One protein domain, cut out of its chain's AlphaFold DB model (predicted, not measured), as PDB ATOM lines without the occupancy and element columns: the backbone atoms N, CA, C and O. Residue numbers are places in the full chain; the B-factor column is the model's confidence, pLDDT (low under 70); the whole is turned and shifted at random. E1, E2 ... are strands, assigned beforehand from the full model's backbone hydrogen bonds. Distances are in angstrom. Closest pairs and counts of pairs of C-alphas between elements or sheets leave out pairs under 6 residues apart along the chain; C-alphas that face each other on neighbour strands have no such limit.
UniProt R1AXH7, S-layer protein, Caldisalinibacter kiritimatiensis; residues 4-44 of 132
ATOM      1  N   ILE A   4      94.984  -8.898 112.038       87.12
ATOM      2  CA  ILE A   4      95.144  -9.638 113.298       87.12
ATOM      3  C   ILE A   4      96.544 -10.256 113.305       87.12
ATOM      4  O   ILE A   4      96.928 -10.932 112.348       87.12
ATOM      5  N   ALA A   5      97.322 -10.008 114.360       88.88
ATOM      6  CA  ALA A   5      98.649 -10.598 114.495       88.88
ATOM      7  C   ALA A   5      98.558 -12.130 114.626       88.88
ATOM      8  O   ALA A   5      97.649 -12.661 115.256       88.88
ATOM      9  N   SER A   6      99.541 -12.864 114.092       83.75
ATOM     10  CA  SER A   6      99.554 -14.340 114.119       83.75
ATOM     11  C   SER A   6      99.615 -14.960 115.522       83.75
ATOM     12  O   SER A   6      99.471 -16.169 115.655       83.75
ATOM     13  N   GLY A   7      99.893 -14.150 116.544       86.31
ATOM     14  CA  GLY A   7      99.887 -14.535 117.954       86.31
ATOM     15  C   GLY A   7      99.059 -13.575 118.801       86.31
ATOM     16  O   GLY A   7      99.423 -13.343 119.947       86.31
ATOM     17  N   ALA A   8      98.030 -12.957 118.212       88.94
ATOM     18  CA  ALA A   8      97.107 -12.124 118.965       88.94
ATOM     19  C   ALA A   8      96.441 -12.955 120.067       88.94
ATOM     20  O   ALA A   8      95.996 -14.078 119.820       88.94
ATOM     21  N   GLU A   9      96.383 -12.396 121.269       92.06
ATOM     22  CA  GLU A   9      95.671 -12.993 122.392       92.06
ATOM     23  C   GLU A   9      94.171 -12.738 122.211       92.06
ATOM     24  O   GLU A   9      93.750 -11.607 121.960       92.06
ATOM     25  N   ILE A  10      93.369 -13.800 122.270       92.00
ATOM     26  CA  ILE A  10      91.917 -13.724 122.120       92.00
ATOM     27  C   ILE A  10      91.300 -14.330 123.371       92.00
ATOM     28  O   ILE A  10      91.459 -15.522 123.633       92.00
ATOM     29  N   GLU A  11      90.572 -13.517 124.122       91.69
ATOM     30  CA  GLU A  11      89.809 -13.955 125.280       91.69
ATOM     31  C   GLU A  11      88.313 -13.769 125.017       91.69
ATOM     32  O   GLU A  11      87.861 -12.715 124.568       91.69
ATOM     33  N   ILE A  12      87.534 -14.807 125.306       88.00
ATOM     34  CA  ILE A  12      86.073 -14.786 125.252       88.00
ATOM     35  C   ILE A  12      85.557 -15.144 126.641       88.00
ATOM     36  O   ILE A  12      85.882 -16.204 127.175       88.00
ATOM     37  N   ASP A  13      84.762 -14.259 127.239       83.62
ATOM     38  CA  ASP A  13      84.214 -14.424 128.589       83.62
ATOM     39  C   ASP A  13      85.315 -14.752 129.630       83.62
ATOM     40  O   ASP A  13      85.143 -15.619 130.491       83.62
ATOM     41  N   ASN A  14      86.458 -14.050 129.546       85.31
ATOM     42  CA  ASN A  14      87.675 -14.225 130.364       85.31
ATOM     43  C   ASN A  14      88.374 -15.595 130.222       85.31
ATOM     44  O   ASN A  14      89.039 -16.057 131.154       85.31
ATOM     45  N   HIS A  15      88.198 -16.279 129.090       86.19
ATOM     46  CA  HIS A  15      88.896 -17.527 128.779       86.19
ATOM     47  C   HIS A  15      89.615 -17.421 127.436       86.19
ATOM     48  O   HIS A  15      89.036 -16.936 126.466       86.19
ATOM     49  N   GLU A  16      90.847 -17.936 127.367       90.06
ATOM     50  CA  GLU A  16      91.596 -18.056 126.113       90.06
ATOM     51  C   GLU A  16      90.760 -18.822 125.079       90.06
ATOM     52  O   GLU A  16      90.224 -19.905 125.349       90.06
ATOM     53  N   SER A  17      90.606 -18.227 123.903       89.88
ATOM     54  CA  SER A  17      89.757 -18.739 122.837       89.88
ATOM     55  C   SER A  17      90.348 -18.437 121.465       89.88
ATOM     56  O   SER A  17      91.454 -17.919 121.334       89.88
ATOM     57  N   ASP A  18      89.610 -18.792 120.421       85.31
ATOM     58  CA  ASP A  18      89.952 -18.466 119.045       85.31
ATOM     59  C   ASP A  18      88.922 -17.509 118.429       85.31
ATOM     60  O   ASP A  18      87.845 -17.258 118.973       85.31
ATOM     61  N   LEU A  19      89.253 -16.964 117.256       83.12
ATOM     62  CA  LEU A  19      88.370 -16.042 116.541       83.12
ATOM     63  C   LEU A  19      87.050 -16.707 116.109       83.12
ATOM     64  O   LEU A  19      86.054 -16.015 115.920       83.12
ATOM     65  N   TYR A  20      87.025 -18.036 115.959       80.56
ATOM     66  CA  TYR A  20      85.818 -18.780 115.589       80.56
ATOM     67  C   TYR A  20      84.810 -18.856 116.741       80.56
ATOM     68  O   TYR A  20      83.620 -19.072 116.506       80.56
ATOM     69  N   GLY A  21      85.267 -18.665 117.979       73.31
ATOM     70  CA  GLY A  21      84.414 -18.538 119.153       73.31
ATOM     71  C   GLY A  21      83.623 -17.229 119.202       73.31
ATOM     72  O   GLY A  21      82.589 -17.182 119.874       73.31
ATOM     73  N   LEU A  22      84.062 -16.183 118.487       79.19
ATOM     74  CA  LEU A  22      83.366 -14.899 118.466       79.19
ATOM     75  C   LEU A  22      82.014 -15.032 117.777       79.19
ATOM     76  O   LEU A  22      81.879 -15.580 116.685       79.19
ATOM     77  N   ARG A  23      80.998 -14.468 118.421       74.94
ATOM     78  CA  ARG A  23      79.644 -14.401 117.883       74.94
ATOM     79  C   ARG A  23      79.180 -12.959 117.855       74.94
ATOM     80  O   ARG A  23      79.580 -12.145 118.690       74.94
ATOM     81  N   LEU A  24      78.287 -12.663 116.918       66.19
ATOM     82  CA  LEU A  24      77.593 -11.383 116.902       66.19
ATOM     83  C   LEU A  24      76.891 -11.159 118.247       66.19
ATOM     84  O   LEU A  24      76.291 -12.078 118.812       66.19
ATOM     85  N   GLY A  25      77.001  -9.935 118.766       63.84
ATOM     86  CA  GLY A  25      76.466  -9.563 120.076       63.84
ATOM     87  C   GLY A  25      77.476  -9.491 121.214       63.84
ATOM     88  O   GLY A  25      77.148  -8.932 122.259       63.84
ATOM     89  N   TYR A  26      78.688 -10.013 121.024       75.44
ATOM     90  CA  TYR A  26      79.771  -9.807 121.979       75.44
ATOM     91  C   TYR A  26      80.214  -8.345 121.954       75.44
ATOM     92  O   TYR A  26      80.334  -7.733 120.889       75.44
ATOM     93  N   HIS A  27      80.457  -7.779 123.132       75.31
ATOM     94  CA  HIS A  27      81.150  -6.508 123.229       75.31
ATOM     95  C   HIS A  27      82.647  -6.790 123.169       75.31
ATOM     96  O   HIS A  27      83.140  -7.605 123.945       75.31
ATOM     97  N   VAL A  28      83.345  -6.140 122.241       87.12
ATOM     98  CA  VAL A  28      84.756  -6.415 121.972       87.12
ATOM     99  C   VAL A  28      85.591  -5.173 122.245       87.12
ATOM    100  O   VAL A  28      85.316  -4.097 121.711       87.12
ATOM    101  N   GLU A  29      86.627  -5.345 123.050       88.88
ATOM    102  CA  GLU A  29      87.700  -4.391 123.273       88.88
ATOM    103  C   GLU A  29      88.943  -4.865 122.502       88.88
ATOM    104  O   GLU A  29      89.296  -6.044 122.531       88.88
ATOM    105  N   LEU A  30      89.560  -3.961 121.736       92.69
ATOM    106  CA  LEU A  30      90.687  -4.278 120.856       92.69
ATOM    107  C   LEU A  30      91.927  -3.501 121.287       92.69
ATOM    108  O   LEU A  30      91.884  -2.270 121.364       92.69
ATOM    109  N   GLU A  31      93.046  -4.203 121.460       92.62
ATOM    110  CA  GLU A  31      94.359  -3.582 121.614       92.62
ATOM    111  C   GLU A  31      95.120  -3.624 120.288       92.62
ATOM    112  O   GLU A  31      95.228  -4.662 119.626       92.62
ATOM    113  N   LEU A  32      95.631  -2.461 119.887       92.88
ATOM    114  CA  LEU A  32      96.272  -2.240 118.599       92.88
ATOM    115  C   LEU A  32      97.721  -1.797 118.804       92.88
ATOM    116  O   LEU A  32      97.976  -0.767 119.428       92.88
ATOM    117  N   GLU A  33      98.655  -2.499 118.170       91.31
ATOM    118  CA  GLU A  33     100.027  -2.034 117.984       91.31
ATOM    119  C   GLU A  33     100.269  -1.711 116.509       91.31
ATOM    120  O   GLU A  33     100.264  -2.575 115.631       91.31
ATOM    121  N   SER A  34     100.516  -0.432 116.218       90.00
ATOM    122  CA  SER A  34     100.644   0.085 114.849       90.00
ATOM    123  C   SER A  34      99.401  -0.213 113.991       90.00
ATOM    124  O   SER A  34      98.388   0.470 114.113       90.00
ATOM    125  N   ASN A  35      99.478  -1.204 113.103       90.94
ATOM    126  CA  ASN A  35      98.404  -1.651 112.216       90.94
ATOM    127  C   ASN A  35      97.910  -3.069 112.547       90.94
ATOM    128  O   ASN A  35      97.107  -3.615 111.784       90.94
ATOM    129  N   TYR A  36      98.379  -3.643 113.659       90.75
ATOM    130  CA  TYR A  36      98.073  -5.000 114.083       90.75
ATOM    131  C   TYR A  36      97.208  -5.013 115.341       90.75
ATOM    132  O   TYR A  36      97.519  -4.338 116.317       90.75
ATOM    133  N   ILE A  37      96.136  -5.804 115.325       92.62
ATOM    134  CA  ILE A  37      95.389  -6.176 116.526       92.62
ATOM    135  C   ILE A  37      96.226  -7.226 117.253       92.62
ATOM    136  O   ILE A  37      96.507  -8.289 116.689       92.62
ATOM    137  N   VAL A  38      96.643  -6.904 118.474       94.62
ATOM    138  CA  VAL A  38      97.470  -7.771 119.327       94.62
ATOM    139  C   VAL A  38      96.663  -8.428 120.443       94.62
ATOM    140  O   VAL A  38      97.048  -9.505 120.890       94.62
ATOM    141  N   LYS A  39      95.530  -7.829 120.835       92.62
ATOM    142  CA  LYS A  39      94.590  -8.403 121.803       92.62
ATOM    143  C   LYS A  39      93.139  -8.182 121.389       92.62
ATOM    144  O   LYS A  39      92.792  -7.109 120.886       92.62
ATOM    145  N   ILE A  40      92.309  -9.193 121.620       93.00
ATOM    146  CA  ILE A  40      90.853  -9.153 121.495       93.00
ATOM    147  C   ILE A  40      90.264  -9.660 122.809       93.00
ATOM    148  O   ILE A  40      90.335 -10.854 123.084       93.00
ATOM    149  N   ASP A  41      89.643  -8.770 123.578       90.00
ATOM    150  CA  ASP A  41      88.858  -9.140 124.755       90.00
ATOM    151  C   ASP A  41      87.378  -9.015 124.412       90.00
ATOM    152  O   ASP A  41      86.862  -7.921 124.164       90.00
ATOM    153  N   ALA A  42      86.688 -10.146 124.366       87.75
ATOM    154  CA  ALA A  42      85.278 -10.214 124.048       87.75
ATOM    155  C   ALA A  42      84.491 -10.718 125.252       87.75
ATOM    156  O   ALA A  42      84.734 -11.801 125.779       87.75
ATOM    157  N   GLU A  43      83.496  -9.950 125.673       81.19
ATOM    158  CA  GLU A  43      82.645 -10.343 126.786       81.19
ATOM    159  C   GLU A  43      81.193  -9.942 126.556       81.19
ATOM    160  O   GLU A  43      80.852  -8.982 125.850       81.19
ATOM    161  N   ILE A  44      80.308 -10.683 127.204       67.75
ATOM    162  CA  ILE A  44      78.903 -10.318 127.317       67.75
ATOM    163  C   ILE A  44      78.770  -9.295 128.465       67.75
ATOM    164  O   ILE A  44      78.633  -9.656 129.632       67.75
TER     165      ILE A  44
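Overview. This is residues 4 to 44 of the 132 residues of the protein "S-layer protein" of Caldisalinibacter kiritimatiensis (UniProt R1AXH7). Picture one small, twisted sheet of three strands, with E3 in the middle, E1 along one side of it and E2 along the other. E2 and E3 form a hairpin, while the long link of residues 13 to 26 swings in a wide loop from the end of E1, past the end of E3, to the start of E2. The printed part has 41 residues, with no named helix and three named strands in the order E1, E2, E3; the sheet runs E1, E3, E2 and is mixed, and the class is all strand. The whole is compact, with a radius of gyration of the C-alphas of 9.7 A, and elongated in outline, spanning 27 by 15 by 15 A.

Along the chain. Begin at C-alpha 4, at (95.144, -9.638, 113.298), where strand E1 starts; it covers residues 4 to 12, bends by 102 degrees at residue 7, and measures 15.9 A from first to last C-alpha. Go on past residues 13 to 26, which hold no named element, to C-alpha 27 at (81.150, -6.508, 123.229). Here E2 begins, residues 27 to 33, 20.1 A long. After two residues comes E3, residues 36 to 43, 20.7 A long, ending at C-alpha 43, at (82.645, -10.343, 126.786).

Arrangement. Start from E1, an edge strand, and look across to the inner strand E3. The two are parallel, with 11 degrees between their directions; C-alphas 8 and 38 face each other at 4.4 A, and N 11 and O 40 are within hydrogen-bond range at 2.9 A, as are N 42 and O 11 at 2.8 A. Beyond the end of E1, residues 15 to 16 pair with residues 11 to 12 of E1, antiparallel. On the other side of E3 is E2, the second edge strand. E2 and E3 are antiparallel, with 160 degrees between their directions; C-alphas 42 and 28 face each other at 4.4 A, and you will find N 29 and O 41 within hydrogen-bond range at 2.8 A, and N 36 and O 33 at 2.9 A. E1 and E2 are apart.

Size, cuts and confidence. Compare C-alphas 34 and 44, the two farthest apart, at 27.1 A. The printed part, residues 4 to 44, has no cut. The link from E1 to E2 is long, with 14 residues, and the link from E2 to E3 is tight, with 2. The sheet's C-alphas lie up to 4.8 A off their best plane. In the B-factor column, the mean pLDDT of the printed part is 85.6; look for values under 70 at residues 24 to 25 and at residue 44.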